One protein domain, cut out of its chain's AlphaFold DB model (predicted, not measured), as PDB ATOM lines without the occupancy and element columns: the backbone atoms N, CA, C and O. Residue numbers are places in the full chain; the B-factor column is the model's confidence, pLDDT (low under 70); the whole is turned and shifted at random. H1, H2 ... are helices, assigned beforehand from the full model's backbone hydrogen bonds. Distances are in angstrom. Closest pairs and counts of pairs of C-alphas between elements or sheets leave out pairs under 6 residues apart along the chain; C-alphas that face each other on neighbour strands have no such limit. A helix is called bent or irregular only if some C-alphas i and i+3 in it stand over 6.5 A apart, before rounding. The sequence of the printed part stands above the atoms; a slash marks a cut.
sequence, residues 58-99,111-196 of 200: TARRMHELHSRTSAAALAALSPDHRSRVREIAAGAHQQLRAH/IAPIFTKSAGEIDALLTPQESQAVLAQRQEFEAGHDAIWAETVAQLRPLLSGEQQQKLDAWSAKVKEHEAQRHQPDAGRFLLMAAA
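This is residues 58 to 99 and 111 to 196 of the 200 residues of an uncharacterized protein of bacterium (UniProt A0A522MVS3). Two pairs of helices meet at a corner as a V: H1 and H4 lie side by side in one arm, H2 and H3 side by side in the other, and the short H6 sits inside the corner, packed on these four. From the far end of H4, H5 folds back toward the corner and runs at a shallow tilt to H4, meeting it just near their shared turn. The printed part has 128 residues with six named helices, H1 to H6 in order along the chain, and no named strand; the class is all helix. It is elongated, spanning 54 by 31 by 24 A, and only just loose, close to compact, with a radius of gyration of the C-alphas of 17.2 A.

H1, residues 58 to 75, begins at C-alpha 58 (26.909, -12.357, 36.736) and is 25.4 A long. H2, residues 79 to 97, is 26.9 A long. H3, residues 111 to 125, measures 21.7 A. H4, residues 128 to 159, is the longest at 47.3 A, from C-alpha 128 (24.331, 19.876, 47.286); it is only just irregular, with C-alphas 155 and 158 6.7 A apart. H5, residues 162 to 180, is 27.1 A long. H6, residues 187 to 194, is 10.3 A long and ends at C-alpha 194 (19.333, 5.959, 35.931).

H6 is the hub and touches four helices. Its closest C-alphas to H3 are those of Gly 188 and Ala 119, 4.2 A apart, at a steep tilt of 64 degrees. H1 touches it with residues 70 to 74 alone, closest at the C-alphas of Ser 70 and Ala 194, 4.5 A. H2 touches it with residues 85 to 89 alone, closest at the C-alphas of Ala 89 and Leu 192, 5.2 A. H4 touches it with residues 131 to 138 alone, closest at the C-alphas of Leu 135 and Ala 187, 5.6 A. H1 and H4 touch at a shallow tilt of 5 degrees, opposite ways, closest at the C-alphas of Ala 73 and Val 134, 4.9 A. H2 and H3 touch at a shallow tilt of 12 degrees, opposite ways, closest at the C-alphas of Val 85 and Ile 122, 6.1 A. H4 and H5 form a helical hairpin but only just touch, with 3 pairs of C-alphas within 8 A, closest those of Arg 157 and Gln 165, 6.0 A. H5 and H6 are apart. Every O i to N i+4 pair is within hydrogen-bond range in H1, H2, H3, H5 and H6; in H4 it is 26 of 28.

The C-alphas farthest apart, those of Asp 80 and Gly 162, are 54.6 A apart. Residues 100 to 110 are not printed, and C-alphas 99 and 111 are 10.2 A apart across this cut. Of the links that are printed whole, none is long. The mean pLDDT of the printed part is 90.5; residue 99 and residues 182 to 185 are under 70.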
ATOM      1  N   THR A  58      26.223 -13.655  36.758       91.12
ATOM      2  CA  THR A  58      26.909 -12.357  36.736       91.12
ATOM      3  C   THR A  58      26.035 -11.287  36.083       91.12
ATOM      4  O   THR A  58      25.796 -10.237  36.680       91.12
ATOM      5  N   ALA A  59      25.506 -11.549  34.884       89.75
ATOM      6  CA  ALA A  59      24.653 -10.604  34.169       89.75
ATOM      7  C   ALA A  59      23.372 -10.271  34.953       89.75
ATOM      8  O   ALA A  59      22.993  -9.100  35.045       89.75
ATOM      9  N   ARG A  60      22.740 -11.277  35.574       93.25
ATOM     10  CA  ARG A  60      21.575 -11.090  36.450       93.25
ATOM     11  C   ARG A  60      21.911 -10.185  37.638       93.25
ATOM     12  O   ARG A  60      21.217  -9.196  37.862       93.25
ATOM     13  N   ARG A  61      22.987 -10.481  38.371       93.94
ATOM     14  CA  ARG A  61      23.411  -9.705  39.549       93.94
ATOM     15  C   ARG A  61      23.805  -8.276  39.190       93.94
ATOM     16  O   ARG A  61      23.442  -7.351  39.911       93.94
ATOM     17  N   MET A  62      24.488  -8.080  38.062       92.38
ATOM     18  CA  MET A  62      24.808  -6.746  37.547       92.38
ATOM     19  C   MET A  62      23.542  -5.959  37.195       92.38
ATOM     20  O   MET A  62      23.437  -4.778  37.525       92.38
ATOM     21  N   HIS A  63      22.556  -6.609  36.570       91.38
ATOM     22  CA  HIS A  63      21.269  -5.985  36.271       91.38
ATOM     23  C   HIS A  63      20.506  -5.594  37.547       91.38
ATOM     24  O   HIS A  63      20.009  -4.473  37.647       91.38
ATOM     25  N   GLU A  64      20.454  -6.482  38.541       94.62
ATOM     26  CA  GLU A  64      19.833  -6.216  39.845       94.62
ATOM     27  C   GLU A  64      20.518  -5.056  40.577       94.62
ATOM     28  O   GLU A  64      19.839  -4.150  41.066       94.62
ATOM     29  N   LEU A  65      21.855  -5.043  40.604       94.25
ATOM     30  CA  LEU A  65      22.643  -3.958  41.186       94.25
ATOM     31  C   LEU A  65      22.345  -2.626  40.494       94.25
ATOM     32  O   LEU A  65      22.064  -1.629  41.164       94.25
ATOM     33  N   HIS A  66      22.369  -2.609  39.161       91.75
ATOM     34  CA  HIS A  66      22.069  -1.417  38.374       91.75
ATOM     35  C   HIS A  66      20.647  -0.907  38.630       91.75
ATOM     36  O   HIS A  66      20.454   0.286  38.860       91.75
ATOM     37  N   SER A  67      19.659  -1.804  38.637       92.12
ATOM     38  CA  SER A  67      18.256  -1.465  38.889       92.12
ATOM     39  C   SER A  67      18.066  -0.860  40.282       92.12
ATOM     40  O   SER A  67      17.500   0.228  40.419       92.12
ATOM     41  N   ARG A  68      18.614  -1.509  41.319       95.12
ATOM     42  CA  ARG A  68      18.509  -1.052  42.712       95.12
ATOM     43  C   ARG A  68      19.151   0.319  42.916       95.12
ATOM     44  O   ARG A  68      18.517   1.210  43.475       95.12
ATOM     45  N   THR A  69      20.388   0.488  42.459       94.12
ATOM     46  CA  THR A  69      21.151   1.737  42.633       94.12
ATOM     47  C   THR A  69      20.554   2.885  41.820       94.12
ATOM     48  O   THR A  69      20.449   3.998  42.329       94.12
ATOM     49  N   SER A  70      20.055   2.618  40.609       93.31
ATOM     50  CA  SER A  70      19.332   3.612  39.799       93.31
ATOM     51  C   SER A  70      18.036   4.064  40.472       93.31
ATOM     52  O   SER A  70      17.753   5.262  40.550       93.31
ATOM     53  N   ALA A  71      17.254   3.120  41.006       95.31
ATOM     54  CA  ALA A  71      16.030   3.435  41.735       95.31
ATOM     55  C   ALA A  71      16.320   4.258  43.001       95.31
ATOM     56  O   ALA A  71      15.634   5.249  43.253       95.31
ATOM     57  N   ALA A  72      17.354   3.890  43.761       96.88
ATOM     58  CA  ALA A  72      17.773   4.613  44.958       96.88
ATOM     59  C   ALA A  72      18.295   6.025  44.640       96.88
ATOM     60  O   ALA A  72      17.933   6.979  45.329       96.88
ATOM     61  N   ALA A  73      19.060   6.191  43.557       96.69
ATOM     62  CA  ALA A  73      19.537   7.497  43.102       96.69
ATOM     63  C   ALA A  73      18.381   8.441  42.750       96.69
ATOM     64  O   ALA A  73      18.371   9.593  43.170       96.69
ATOM     65  N   LEU A  74      17.361   7.946  42.041       96.94
ATOM     66  CA  LEU A  74      16.157   8.731  41.757       96.94
ATOM     67  C   LEU A  74      15.339   9.006  43.023       96.94
ATOM     68  O   LEU A  74      14.763  10.087  43.158       96.94
ATOM     69  N   ALA A  75      15.268   8.043  43.945       97.12
ATOM     70  CA  ALA A  75      14.557   8.187  45.212       97.12
ATOM     71  C   ALA A  75      15.188   9.244  46.132       97.12
ATOM     72  O   ALA A  75      14.456   9.877  46.893       97.12
ATOM     73  N   ALA A  76      16.500   9.467  46.020       97.00
ATOM     74  CA  ALA A  76      17.232  10.497  46.756       97.00
ATOM     75  C   ALA A  76      16.860  11.934  46.350       97.00
ATOM     76  O   ALA A  76      17.157  12.870  47.088       97.00
ATOM     77  N   LEU A  77      16.210  12.110  45.197       98.06
ATOM     78  CA  LEU A  77      15.770  13.410  44.700       98.06
ATOM     79  C   LEU A  77      14.387  13.788  45.231       98.06
ATOM     80  O   LEU A  77      13.503  12.925  45.375       98.06
ATOM     81  N   SER A  78      14.166  15.092  45.397       97.94
ATOM     82  CA  SER A  78      12.826  15.653  45.563       97.94
ATOM     83  C   SER A  78      11.915  15.272  44.378       97.94
ATOM     84  O   SER A  78      12.404  15.033  43.268       97.94
ATOM     85  N   PRO A  79      10.581  15.190  44.566       97.31
ATOM     86  CA  PRO A  79       9.668  14.811  43.486       97.31
ATOM     87  C   PRO A  79       9.771  15.705  42.243       97.31
ATOM     88  O   PRO A  79       9.717  15.193  41.125       97.31
ATOM     89  N   ASP A  80       9.959  17.011  42.444       97.50
ATOM     90  CA  ASP A  80      10.102  17.991  41.366       97.50
ATOM     91  C   ASP A  80      11.400  17.768  40.574       97.50
ATOM     92  O   ASP A  80      11.362  17.517  39.365       97.50
ATOM     93  N   HIS A  81      12.544  17.701  41.267       98.06
ATOM     94  CA  HIS A  81      13.831  17.426  40.625       98.06
ATOM     95  C   HIS A  81      13.838  16.071  39.918       98.06
ATOM     96  O   HIS A  81      14.328  15.959  38.797       98.06
ATOM     97  N   ARG A  82      13.223  15.041  40.510       97.25
ATOM     98  CA  ARG A  82      13.077  13.724  39.874       97.25
ATOM     99  C   ARG A  82      12.308  13.799  38.558       97.25
ATOM    100  O   ARG A  82      12.690  13.120  37.604       97.25
ATOM    101  N   SER A  83      11.230  14.585  38.497       96.50
ATOM    102  CA  SER A  83      10.474  14.794  37.256       96.50
ATOM    103  C   SER A  83      11.348  15.471  36.206       96.50
ATOM    104  O   SER A  83      11.480  14.973  35.087       96.50
ATOM    105  N   ARG A  84      12.035  16.548  36.590       97.19
ATOM    106  CA  ARG A  84      12.869  17.324  35.673       97.19
ATOM    107  C   ARG A  84      14.073  16.541  35.144       97.19
ATOM    108  O   ARG A  84      14.370  16.603  33.955       97.19
ATOM    109  N   VAL A  85      14.716  15.737  35.990       96.94
ATOM    110  CA  VAL A  85      15.788  14.814  35.582       96.94
ATOM    111  C   VAL A  85      15.295  13.821  34.530       96.94
ATOM    112  O   VAL A  85      15.986  13.588  33.539       96.94
ATOM    113  N   ARG A  86      14.088  13.263  34.695       95.56
ATOM    114  CA  ARG A  86      13.495  12.352  33.701       95.56
ATOM    115  C   ARG A  86      13.216  13.045  32.372       95.56
ATOM    116  O   ARG A  86      13.437  12.434  31.331       95.56
ATOM    117  N   GLU A  87      12.766  14.296  32.389       95.38
ATOM    118  CA  GLU A  87      12.559  15.084  31.168       95.38
ATOM    119  C   GLU A  87      13.875  15.327  30.422       95.38
ATOM    120  O   GLU A  87      13.950  15.086  29.215       95.38
ATOM    121  N   ILE A  88      14.926  15.745  31.140       95.06
ATOM    122  CA  ILE A  88      16.260  15.960  30.560       95.06
ATOM    123  C   ILE A  88      16.789  14.650  29.963       95.06
ATOM    124  O   ILE A  88      17.242  14.628  28.815       95.06
ATOM    125  N   ALA A  89      16.677  13.541  30.700       93.19
ATOM    126  CA  ALA A  89      17.117  12.235  30.225       93.19
ATOM    127  C   ALA A  89      16.329  11.765  28.996       93.19
ATOM    128  O   ALA A  89      16.926  11.356  27.999       93.19
ATOM    129  N   ALA A  90      14.999  11.875  29.012       91.31
ATOM    130  CA  ALA A  90      14.169  11.541  27.859       91.31
ATOM    131  C   ALA A  90      14.558  12.367  26.620       91.31
ATOM    132  O   ALA A  90      14.700  11.798  25.536       91.31
ATOM    133  N   GLY A  91      14.808  13.671  26.786       91.00
ATOM    134  CA  GLY A  91      15.271  14.557  25.716       91.00
ATOM    135  C   GLY A  91      16.630  14.147  25.143       91.00
ATOM    136  O   GLY A  91      16.774  14.041  23.923       91.00
ATOM    137  N   ALA A  92      17.605  13.834  26.002       89.62
ATOM    138  CA  ALA A  92      18.916  13.335  25.582       89.62
ATOM    139  C   ALA A  92      18.793  12.027  24.783       89.62
ATOM    140  O   ALA A  92      19.359  11.881  23.700       89.62
ATOM    141  N   HIS A  93      17.987  11.084  25.275       84.88
ATOM    142  CA  HIS A  93      17.747   9.811  24.598       84.88
ATOM    143  C   HIS A  93      16.985   9.966  23.278       84.88
ATOM    144  O   HIS A  93      17.256   9.228  22.329       84.88
ATOM    145  N   GLN A  94      16.061  10.922  23.183       86.62
ATOM    146  CA  GLN A  94      15.376  11.236  21.932       86.62
ATOM    147  C   GLN A  94      16.341  11.816  20.897       86.62
ATOM    148  O   GLN A  94      16.281  11.406  19.742       86.62
ATOM    149  N   GLN A  95      17.252  12.709  21.298       84.75
ATOM    150  CA  GLN A  95      18.280  13.245  20.399       84.75
ATOM    151  C   GLN A  95      19.142  12.123  19.817       84.75
ATOM    152  O   GLN A  95      19.337  12.081  18.608       84.75
ATOM    153  N   LEU A  96      19.549  11.152  20.643       80.56
ATOM    154  CA  LEU A  96      20.287   9.972  20.181       80.56
ATOM    155  C   LEU A  96      19.472   9.119  19.195       80.56
ATOM    156  O   LEU A  96      20.011   8.634  18.209       80.56
ATOM    157  N   ARG A  97      18.168   8.935  19.435       76.44
ATOM    158  CA  ARG A  97      17.291   8.171  18.527       76.44
ATOM    159  C   ARG A  97      16.986   8.906  17.221       76.44
ATOM    160  O   ARG A  97      16.688   8.253  16.229       76.44
ATOM    161  N   ALA A  98      17.025  10.236  17.223       73.56
ATOM    162  CA  ALA A  98      16.716  11.068  16.064       73.56
ATOM    163  C   ALA A  98      17.868  11.155  15.047       73.56
ATOM    164  O   ALA A  98      17.699  11.776  13.997       73.56
ATOM    165  N   HIS A  99      19.026  10.549  15.328       63.97
ATOM    166  CA  HIS A  99      20.119  10.519  14.368       63.97
ATOM    167  C   HIS A  99      19.780   9.618  13.160       63.97
ATOM    168  O   HIS A  99      19.427   8.454  13.343       63.97
ATOM    169  N   ILE A 111      27.757  11.133  20.475       77.56
ATOM    170  CA  ILE A 111      27.113  10.797  21.754       77.56
ATOM    171  C   ILE A 111      27.653  11.663  22.897       77.56
ATOM    172  O   ILE A 111      26.892  12.126  23.753       77.56
ATOM    173  N   ALA A 112      28.975  11.856  22.957       80.69
ATOM    174  CA  ALA A 112      29.618  12.496  24.102       80.69
ATOM    175  C   ALA A 112      29.133  13.935  24.360       80.69
ATOM    176  O   ALA A 112      28.890  14.242  25.530       80.69
ATOM    177  N   PRO A 113      28.936  14.803  23.346       85.50
ATOM    178  CA  PRO A 113      28.417  16.150  23.565       85.50
ATOM    179  C   PRO A 113      27.004  16.160  24.159       85.50
ATOM    180  O   PRO A 113      26.757  16.915  25.097       85.50
ATOM    181  N   ILE A 114      26.107  15.292  23.673       85.94
ATOM    182  CA  ILE A 114      24.723  15.184  24.167       85.94
ATOM    183  C   ILE A 114      24.731  14.784  25.645       85.94
ATOM    184  O   ILE A 114      24.164  15.480  26.483       85.94
ATOM    185  N   PHE A 115      25.448  13.708  25.982       86.50
ATOM    186  CA  PHE A 115      25.542  13.236  27.365       86.50
ATOM    187  C   PHE A 115      26.202  14.253  28.295       86.50
ATOM    188  O   PHE A 115      25.746  14.423  29.419       86.50
ATOM    189  N   THR A 116      27.267  14.919  27.847       89.25
ATOM    190  CA  THR A 116      27.989  15.901  28.671       89.25
ATOM    191  C   THR A 116      27.113  17.113  28.962       89.25
ATOM    192  O   THR A 116      27.040  17.555  30.105       89.25
ATOM    193  N   LYS A 117      26.394  17.618  27.950       92.12
ATOM    194  CA  LYS A 117      25.457  18.728  28.122       92.12
ATOM    195  C   LYS A 117      24.332  18.362  29.091       92.12
ATOM    196  O   LYS A 117      24.116  19.079  30.060       92.12
ATOM    197  N   SER A 118      23.642  17.246  28.856       93.25
ATOM    198  CA  SER A 118      22.504  16.839  29.686       93.25
ATOM    199  C   SER A 118      22.906  16.464  31.113       93.25
ATOM    200  O   SER A 118      22.162  16.759  32.041       93.25
ATOM    201  N   ALA A 119      24.087  15.870  31.314       93.00
ATOM    202  CA  ALA A 119      24.629  15.646  32.653       93.00
ATOM    203  C   ALA A 119      24.863  16.974  33.391       93.00
ATOM    204  O   ALA A 119      24.402  17.122  34.518       93.00
ATOM    205  N   GLY A 120      25.467  17.968  32.729       93.50
ATOM    206  CA  GLY A 120      25.673  19.297  33.313       93.50
ATOM    207  C   GLY A 120      24.370  20.043  33.628       93.50
ATOM    208  O   GLY A 120      24.284  20.726  34.646       93.50
ATOM    209  N   GLU A 121      23.333  19.887  32.797       95.75
ATOM    210  CA  GLU A 121      21.992  20.422  33.083       95.75
ATOM    211  C   GLU A 121      21.368  19.777  34.327       95.75
ATOM    212  O   GLU A 121      20.723  20.468  35.116       95.75
ATOM    213  N   ILE A 122      21.574  18.470  34.524       96.44
ATOM    214  CA  ILE A 122      21.133  17.783  35.738       96.44
ATOM    215  C   ILE A 122      21.937  18.273  36.943       96.44
ATOM    216  O   ILE A 122      21.331  18.631  37.945       96.44
ATOM    217  N   ASP A 123      23.265  18.345  36.865       95.06
ATOM    218  CA  ASP A 123      24.092  18.810  37.989       95.06
ATOM    219  C   ASP A 123      23.713  20.223  38.449       95.06
ATOM    220  O   ASP A 123      23.651  20.482  39.648       95.06
ATOM    221  N   ALA A 124      23.406  21.123  37.511       95.75
ATOM    222  CA  ALA A 124      22.979  22.486  37.823       95.75
ATOM    223  C   ALA A 124      21.609  22.561  38.527       95.75
ATOM    224  O   ALA A 124      21.308  23.566  39.170       95.75
ATOM    225  N   LEU A 125      20.777  21.523  38.392       96.25
ATOM    226  CA  LEU A 125      19.473  21.417  39.047       96.25
ATOM    227  C   LEU A 125      19.592  20.924  40.496       96.25
ATOM    228  O   LEU A 125      18.790  21.312  41.344       96.25
ATOM    229  N   LEU A 126      20.547  20.035  40.774       96.25
ATOM    230  CA  LEU A 126      20.622  19.343  42.059       96.25
ATOM    231  C   LEU A 126      21.021  20.282  43.196       96.25
ATOM    232  O   LEU A 126      21.947  21.089  43.089       96.25
ATOM    233  N   THR A 127      20.397  20.089  44.356       97.50
ATOM    234  CA  THR A 127      20.948  20.643  45.596       97.50
ATOM    235  C   THR A 127      22.253  19.925  45.976       97.50
ATOM    236  O   THR A 127      22.448  18.758  45.616       97.50
ATOM    237  N   PRO A 128      23.133  20.550  46.784       96.69
ATOM    238  CA  PRO A 128      24.331  19.876  47.286       96.69
ATOM    239  C   PRO A 128      24.028  18.565  48.029       96.69
ATOM    240  O   PRO A 128      24.773  17.598  47.900       96.69
ATOM    241  N   GLN A 129      22.916  18.512  48.771       97.50
ATOM    242  CA  GLN A 129      22.499  17.316  49.506       97.50
ATOM    243  C   GLN A 129      22.065  16.184  48.565       97.50
ATOM    244  O   GLN A 129      22.484  15.042  48.747       97.50
ATOM    245  N   GLU A 130      21.252  16.487  47.550       97.75
ATOM    246  CA  GLU A 130      20.831  15.497  46.550       97.75
ATOM    247  C   GLU A 130      22.023  14.993  45.734       97.75
ATOM    248  O   GLU A 130      22.157  13.788  45.533       97.75
ATOM    249  N   SER A 131      22.924  15.892  45.328       96.88
ATOM    250  CA  SER A 131      24.157  15.529  44.626       96.88
ATOM    251  C   SER A 131      24.999  14.551  45.454       96.88
ATOM    252  O   SER A 131      25.355  13.479  44.967       96.88
ATOM    253  N   GLN A 132      25.232  14.840  46.740       96.44
ATOM    254  CA  GLN A 132      25.959  13.931  47.634       96.44
ATOM    255  C   GLN A 132      25.266  12.572  47.795       96.44
ATOM    256  O   GLN A 132      25.932  11.537  47.750       96.44
ATOM    257  N   ALA A 133      23.941  12.554  47.946       96.94
ATOM    258  CA  ALA A 133      23.186  11.311  48.077       96.94
ATOM    259  C   ALA A 133      23.275  10.449  46.806       96.94
ATOM    260  O   ALA A 133      23.467   9.236  46.890       96.94
ATOM    261  N   VAL A 134      23.203  11.068  45.627       97.00
ATOM    262  CA  VAL A 134      23.360  10.390  44.332       97.00
ATOM    263  C   VAL A 134      24.780   9.855  44.154       97.00
ATOM    264  O   VAL A 134      24.955   8.717  43.719       97.00
ATOM    265  N   LEU A 135      25.799  10.633  44.530       95.19
ATOM    266  CA  LEU A 135      27.191  10.184  44.483       95.19
ATOM    267  C   LEU A 135      27.444   8.989  45.409       95.19
ATOM    268  O   LEU A 135      28.173   8.078  45.023       95.19
ATOM    269  N   ALA A 136      26.801   8.935  46.578       95.00
ATOM    270  CA  ALA A 136      26.868   7.764  47.452       95.00
ATOM    271  C   ALA A 136      26.270   6.511  46.782       95.00
ATOM    272  O   ALA A 136      26.860   5.435  46.852       95.00
ATOM    273  N   GLN A 137      25.148   6.648  46.063       95.56
ATOM    274  CA  GLN A 137      24.563   5.535  45.299       95.56
ATOM    275  C   GLN A 137      25.460   5.083  44.144       95.56
ATOM    276  O   GLN A 137      25.554   3.889  43.856       95.56
ATOM    277  N   ARG A 138      26.164   6.021  43.503       92.50
ATOM    278  CA  ARG A 138      27.163   5.693  42.485       92.50
ATOM    279  C   ARG A 138      28.341   4.916  43.080       92.50
ATOM    280  O   ARG A 138      28.765   3.935  42.483       92.50
ATOM    281  N   GLN A 139      28.847   5.321  44.243       92.31
ATOM    282  CA  GLN A 139      29.930   4.603  44.925       92.31
ATOM    283  C   GLN A 139      29.512   3.184  45.323       92.31
ATOM    284  O   GLN A 139      30.288   2.246  45.148       92.31
ATOM    285  N   GLU A 140      28.276   2.999  45.806       93.19
ATOM    286  CA  GLU A 140      27.736   1.659  46.076       93.19
ATOM    287  C   GLU A 140      27.653   0.821  44.792       93.19
ATOM    288  O   GLU A 140      28.024  -0.354  44.797       93.19
ATOM    289  N   PHE A 141      27.203   1.422  43.685       92.44
ATOM    290  CA  PHE A 141      27.182   0.761  42.383       92.44
ATOM    291  C   PHE A 141      28.586   0.330  41.935       92.44
ATOM    292  O   PHE A 141      28.760  -0.822  41.551       92.44
ATOM    293  N   GLU A 142      29.581   1.216  42.008       91.25
ATOM    294  CA  GLU A 142      30.967   0.922  41.616       91.25
ATOM    295  C   GLU A 142      31.566  -0.198  42.482       91.25
ATOM    296  O   GLU A 142      32.048  -1.198  41.953       91.25
ATOM    297  N   ALA A 143      31.434  -0.108  43.809       91.81
ATOM    298  CA  ALA A 143      31.924  -1.145  44.717       91.81
ATOM    299  C   ALA A 143      31.217  -2.498  44.506       91.81
ATOM    300  O   ALA A 143      31.852  -3.555  44.542       91.81
ATOM    301  N   GLY A 144      29.902  -2.482  44.273       94.25
ATOM    302  CA  GLY A 144      29.129  -3.685  43.977       94.25
ATOM    303  C   GLY A 144      29.514  -4.310  42.635       94.25
ATOM    304  O   GLY A 144      29.612  -5.534  42.537       94.25
ATOM    305  N   HIS A 145      29.760  -3.481  41.620       92.19
ATOM    306  CA  HIS A 145      30.207  -3.914  40.301       92.19
ATOM    307  C   HIS A 145      31.568  -4.608  40.407       92.19
ATOM    308  O   HIS A 145      31.714  -5.744  39.955       92.19
ATOM    309  N   ASP A 146      32.525  -3.990  41.100       91.19
ATOM    310  CA  ASP A 146      33.853  -4.559  41.329       91.19
ATOM    311  C   ASP A 146      33.798  -5.889  42.083       91.19
ATOM    312  O   ASP A 146      34.511  -6.833  41.735       91.19
ATOM    313  N   ALA A 147      32.932  -5.990  43.095       94.06
ATOM    314  CA  ALA A 147      32.760  -7.212  43.872       94.06
ATOM    315  C   ALA A 147      32.189  -8.358  43.023       94.06
ATOM    316  O   ALA A 147      32.734  -9.463  43.045       94.06
ATOM    317  N   ILE A 148      31.128  -8.095  42.249       94.12
ATOM    318  CA  ILE A 148      30.553  -9.089  41.333       94.12
ATOM    319  C   ILE A 148      31.610  -9.503  40.308       94.12
ATOM    320  O   ILE A 148      31.822 -10.694  40.102       94.12
ATOM    321  N   TRP A 149      32.314  -8.538  39.713       90.38
ATOM    322  CA  TRP A 149      33.332  -8.811  38.706       90.38
ATOM    323  C   TRP A 149      34.489  -9.664  39.242       90.38
ATOM    324  O   TRP A 149      34.890 -10.647  38.614       90.38
ATOM    325  N   ALA A 150      35.006  -9.336  40.428       91.69
ATOM    326  CA  ALA A 150      36.061 -10.109  41.076       91.69
ATOM    327  C   ALA A 150      35.624 -11.555  41.363       91.69
ATOM    328  O   ALA A 150      36.408 -12.489  41.167       91.69
ATOM    329  N   GLU A 151      34.374 -11.749  41.782       95.25
ATOM    330  CA  GLU A 151      33.798 -13.072  42.013       95.25
ATOM    331  C   GLU A 151      33.671 -13.867  40.706       95.25
ATOM    332  O   GLU A 151      34.094 -15.023  40.648       95.25
ATOM    333  N   THR A 152      33.181 -13.239  39.632       92.38
ATOM    334  CA  THR A 152      33.112 -13.842  38.293       92.38
ATOM    335  C   THR A 152      34.487 -14.314  37.827       92.38
ATOM    336  O   THR A 152      34.639 -15.461  37.407       92.38
ATOM    337  N   VAL A 153      35.516 -13.468  37.945       92.00
ATOM    338  CA  VAL A 153      36.900 -13.818  37.582       92.00
ATOM    339  C   VAL A 153      37.401 -15.011  38.401       92.00
ATOM    340  O   VAL A 153      38.015 -15.921  37.842       92.00
ATOM    341  N   ALA A 154      37.130 -15.036  39.709       94.31
ATOM    342  CA  ALA A 154      37.539 -16.135  40.582       94.31
ATOM    343  C   ALA A 154      36.873 -17.470  40.203       94.31
ATOM    344  O   ALA A 154      37.540 -18.504  40.238       94.31
ATOM    345  N   GLN A 155      35.597 -17.445  39.807       94.56
ATOM    346  CA  GLN A 155      34.861 -18.637  39.373       94.56
ATOM    347  C   GLN A 155      35.271 -19.116  37.973       94.56
ATOM    348  O   GLN A 155      35.317 -20.322  37.733       94.56
ATOM    349  N   LEU A 156      35.597 -18.198  37.056       91.88
ATOM    350  CA  LEU A 156      36.037 -18.548  35.701       91.88
ATOM    351  C   LEU A 156      37.457 -19.111  35.677       91.88
ATOM    352  O   LEU A 156      37.707 -20.077  34.966       91.88
ATOM    353  N   ARG A 157      38.386 -18.542  36.458       93.81
ATOM    354  CA  ARG A 157      39.815 -18.903  36.436       93.81
ATOM    355  C   ARG A 157      40.109 -20.419  36.435       93.81
ATOM    356  O   ARG A 157      40.918 -20.824  35.603       93.81
ATOM    357  N   PRO A 158      39.496 -21.276  37.281       94.50
ATOM    358  CA  PRO A 158      39.775 -22.718  37.275       94.50
ATOM    359  C   PRO A 158      39.289 -23.461  36.020       94.50
ATOM    360  O   PRO A 158      39.720 -24.589  35.795       94.50
ATOM    361  N   LEU A 159      38.407 -22.860  35.215       90.75
ATOM    362  CA  LEU A 159      37.911 -23.430  33.957       90.75
ATOM    363  C   LEU A 159      38.831 -23.128  32.768       90.75
ATOM    364  O   LEU A 159      38.597 -23.635  31.677       90.75
ATOM    365  N   LEU A 160      39.841 -22.279  32.962       92.00
ATOM    366  CA  LEU A 160      40.666 -21.724  31.896       92.00
ATOM    367  C   LEU A 160      42.067 -22.334  31.892       92.00
ATOM    368  O   LEU A 160      42.672 -22.553  32.946       92.00
ATOM    369  N   SER A 161      42.624 -22.515  30.696       93.69
ATOM    370  CA  SER A 161      44.047 -22.816  30.511       93.69
ATOM    371  C   SER A 161      44.941 -21.671  31.008       93.69
ATOM    372  O   SER A 161      44.507 -20.526  31.126       93.69
ATOM    373  N   GLY A 162      46.226 -21.949  31.251       93.38
ATOM    374  CA  GLY A 162      47.173 -20.926  31.716       93.38
ATOM    375  C   GLY A 162      47.256 -19.694  30.802       93.38
ATOM    376  O   GLY A 162      47.321 -18.571  31.295       93.38
ATOM    377  N   GLU A 163      47.178 -19.880  29.479       92.62
ATOM    378  CA  GLU A 163      47.151 -18.769  28.516       92.62
ATOM    379  C   GLU A 163      45.868 -17.932  28.653       92.62
ATOM    380  O   GLU A 163      45.913 -16.703  28.695       92.62
ATOM    381  N   GLN A 164      44.711 -18.582  28.781       92.56
ATOM    382  CA  GLN A 164      43.431 -17.894  28.952       92.56
ATOM    383  C   GLN A 164      43.335 -17.173  30.304       92.56
ATOM    384  O   GLN A 164      42.742 -16.100  30.379       92.56
ATOM    385  N   GLN A 165      43.955 -17.708  31.360       92.88
ATOM    386  CA  GLN A 165      44.062 -17.014  32.645       92.88
ATOM    387  C   GLN A 165      44.876 -15.719  32.506       92.88
ATOM    388  O   GLN A 165      44.439 -14.675  32.986       92.88
ATOM    389  N   GLN A 166      45.995 -15.745  31.772       91.75
ATOM    390  CA  GLN A 166      46.770 -14.532  31.479       91.75
ATOM    391  C   GLN A 166      45.964 -13.518  30.655       91.75
ATOM    392  O   GLN A 166      46.016 -12.319  30.938       91.75
ATOM    393  N   LYS A 167      45.181 -13.978  29.666       91.81
ATOM    394  CA  LYS A 167      44.256 -13.115  28.906       91.81
ATOM    395  C   LYS A 167      43.204 -12.483  29.819       91.81
ATOM    396  O   LYS A 167      42.971 -11.279  29.718       91.81
ATOM    397  N   LEU A 168      42.618 -13.259  30.732       90.50
ATOM    398  CA  LEU A 168      41.637 -12.777  31.708       90.50
ATOM    399  C   LEU A 168      42.231 -11.715  32.637       90.50
ATOM    400  O   LEU A 168      41.591 -10.690  32.875       90.50
ATOM    401  N   ASP A 169      43.457 -11.919  33.113       89.88
ATOM    402  CA  ASP A 169      44.156 -10.969  33.979       89.88
ATOM    403  C   ASP A 169      44.486  -9.670  33.237       89.88
ATOM    404  O   ASP A 169      44.181  -8.577  33.723       89.88
ATOM    405  N   ALA A 170      45.042  -9.775  32.026       89.06
ATOM    406  CA  ALA A 170      45.374  -8.621  31.194       89.06
ATOM    407  C   ALA A 170      44.127  -7.817  30.810       89.06
ATOM    408  O   ALA A 170      44.138  -6.585  30.818       89.06
ATOM    409  N   TRP A 171      43.038  -8.504  30.476       86.31
ATOM    410  CA  TRP A 171      41.786  -7.851  30.133       86.31
ATOM    411  C   TRP A 171      41.117  -7.222  31.371       86.31
ATOM    412  O   TRP A 171      40.708  -6.064  31.301       86.31
ATOM    413  N   SER A 172      41.131  -7.888  32.531       85.75
ATOM    414  CA  SER A 172      40.656  -7.307  33.801       85.75
ATOM    415  C   SER A 172      41.448  -6.062  34.207       85.75
ATOM    416  O   SER A 172      40.868  -5.084  34.679       85.75
ATOM    417  N   ALA A 173      42.768  -6.062  33.997       87.25
ATOM    418  CA  ALA A 173      43.612  -4.896  34.243       87.25
ATOM    419  C   ALA A 173      43.247  -3.722  33.320       87.25
ATOM    420  O   ALA A 173      43.109  -2.598  33.795       87.25
ATOM    421  N   LYS A 174      43.008  -3.986  32.027       86.06
ATOM    422  CA  LYS A 174      42.559  -2.962  31.066       86.06
ATOM    423  C   LYS A 174      41.205  -2.362  31.434       86.06
ATOM    424  O   LYS A 174      41.018  -1.161  31.262       86.06
ATOM    425  N   VAL A 175      40.266  -3.174  31.924       80.69
ATOM    426  CA  VAL A 175      38.959  -2.681  32.393       80.69
ATOM    427  C   VAL A 175      39.150  -1.710  33.557       80.69
ATOM    428  O   VAL A 175      38.678  -0.579  33.470       80.69
ATOM    429  N   LYS A 176      39.934  -2.096  34.572       82.00
ATOM    430  CA  LYS A 176      40.239  -1.233  35.725       82.00
ATOM    431  C   LYS A 176      40.958   0.053  35.333       82.00
ATOM    432  O   LYS A 176      40.635   1.119  35.842       82.00
ATOM    433  N   GLU A 177      41.931  -0.033  34.429       83.88
ATOM    434  CA  GLU A 177      42.640   1.142  33.924       83.88
ATOM    435  C   GLU A 177      41.684   2.088  33.189       83.88
ATOM    436  O   GLU A 177      41.675   3.291  33.447       83.88
ATOM    437  N   HIS A 178      40.834   1.549  32.314       80.62
ATOM    438  CA  HIS A 178      39.836   2.341  31.608       80.62
ATOM    439  C   HIS A 178      38.832   2.985  32.575       80.62
ATOM    440  O   HIS A 178      38.457   4.137  32.379       80.62
ATOM    441  N   GLU A 179      38.403   2.279  33.623       75.81
ATOM    442  CA  GLU A 179      37.539   2.823  34.677       75.81
ATOM    443  C   GLU A 179      38.228   3.935  35.472       75.81
ATOM    444  O   GLU A 179      37.629   4.993  35.652       75.81
ATOM    445  N   ALA A 180      39.498   3.763  35.845       76.88
ATOM    446  CA  ALA A 180      40.292   4.794  36.514       76.88
ATOM    447  C   ALA A 180      40.499   6.051  35.647       76.88
ATOM    448  O   ALA A 180      40.633   7.155  36.172       76.88
ATOM    449  N   GLN A 181      40.508   5.897  34.319       71.44
ATOM    450  CA  GLN A 181      40.585   7.006  33.365       71.44
ATOM    451  C   GLN A 181      39.230   7.691  33.112       71.44
ATOM    452  O   GLN A 181      39.196   8.755  32.481       71.44
ATOM    453  N   ARG A 182      38.098   7.124  33.561       68.25
ATOM    454  CA  ARG A 182      36.798   7.807  33.448       68.25
ATOM    455  C   ARG A 182      36.787   9.022  34.377       68.25
ATOM    456  O   ARG A 182      37.325   8.994  35.475       68.25
ATOM    457  N   HIS A 183      36.179  10.110  33.894       59.06
ATOM    458  CA  HIS A 183      36.078  11.386  34.604       59.06
ATOM    459  C   HIS A 183      35.535  11.243  36.035       59.06
ATOM    460  O   HIS A 183      34.869  10.260  36.371       59.06
ATOM    461  N   GLN A 184      35.805  12.277  36.840       61.38
ATOM    462  CA  GLN A 184      35.417  12.386  38.242       61.38
ATOM    463  C   GLN A 184      33.953  11.997  38.526       61.38
ATOM    464  O   GLN A 184      33.101  12.055  37.632       61.38
ATOM    465  N   PRO A 185      33.653  11.588  39.775       64.75
ATOM    466  CA  PRO A 185      32.289  11.377  40.242       64.75
ATOM    467  C   PRO A 185      31.369  12.553  39.872       64.75
ATOM    468  O   PRO A 185      31.532  13.657  40.370       64.75
ATOM    469  N   ASP A 186      30.417  12.286  38.982       82.12
ATOM    470  CA  ASP A 186      29.431  13.214  38.423       82.12
ATOM    471  C   ASP A 186      28.044  12.593  38.666       82.12
ATOM    472  O   ASP A 186      27.780  11.449  38.257       82.12
ATOM    473  N   ALA A 187      27.208  13.324  39.410       91.50
ATOM    474  CA  ALA A 187      25.867  12.916  39.809       91.50
ATOM    475  C   ALA A 187      24.903  12.979  38.620       91.50
ATOM    476  O   ALA A 187      24.132  12.039  38.398       91.50
ATOM    477  N   GLY A 188      24.983  14.041  37.822       93.19
ATOM    478  CA  GLY A 188      24.182  14.252  36.631       93.19
ATOM    479  C   GLY A 188      24.353  13.152  35.599       93.19
ATOM    480  O   GLY A 188      23.365  12.644  35.070       93.19
ATOM    481  N   ARG A 189      25.577  12.679  35.369       90.94
ATOM    482  CA  ARG A 189      25.846  11.572  34.444       90.94
ATOM    483  C   ARG A 189      25.296  10.244  34.948       90.94
ATOM    484  O   ARG A 189      24.809   9.448  34.145       90.94
ATOM    485  N   PHE A 190      25.368   9.993  36.254       92.69
ATOM    486  CA  PHE A 190      24.774   8.793  36.844       92.69
ATOM    487  C   PHE A 190      23.244   8.828  36.746       92.69
ATOM    488  O   PHE A 190      22.634   7.866  36.277       92.69
ATOM    489  N   LEU A 191      22.631   9.965  37.077       95.50
ATOM    490  CA  LEU A 191      21.189  10.180  36.961       95.50
ATOM    491  C   LEU A 191      20.685  10.136  35.522       95.50
ATOM    492  O   LEU A 191      19.608   9.600  35.284       95.50
ATOM    493  N   LEU A 192      21.459  10.641  34.563       93.56
ATOM    494  CA  LEU A 192      21.123  10.574  33.143       93.56
ATOM    495  C   LEU A 192      20.938   9.122  32.680       93.56
ATOM    496  O   LEU A 192      20.034   8.834  31.902       93.56
ATOM    497  N   MET A 193      21.761   8.203  33.195       89.31
ATOM    498  CA  MET A 193      21.618   6.768  32.936       89.31
ATOM    499  C   MET A 193      20.482   6.148  33.757       89.31
ATOM    500  O   MET A 193      19.694   5.378  33.213       89.31
ATOM    501  N   ALA A 194      20.366   6.494  35.041       92.00
ATOM    502  CA  ALA A 194      19.333   5.959  35.931       92.00
ATOM    503  C   ALA A 194      17.906   6.348  35.499       92.00
ATOM    504  O   ALA A 194      16.960   5.589  35.701       92.00
ATOM    505  N   ALA A 195      17.747   7.531  34.904       92.44
ATOM    506  CA  ALA A 195      16.484   8.065  34.407       92.44
ATOM    507  C   ALA A 195      16.200   7.705  32.939       92.44
ATOM    508  O   ALA A 195      15.229   8.211  32.371       92.44
ATOM    509  N   ALA A 196      17.035   6.866  32.315       83.12
ATOM    510  CA  ALA A 196      16.857   6.474  30.926       83.12
ATOM    511  C   ALA A 196      15.479   5.812  30.715       83.12
ATOM    512  O   ALA A 196      15.066   4.961  31.511       83.12
TER     513      ALA A 196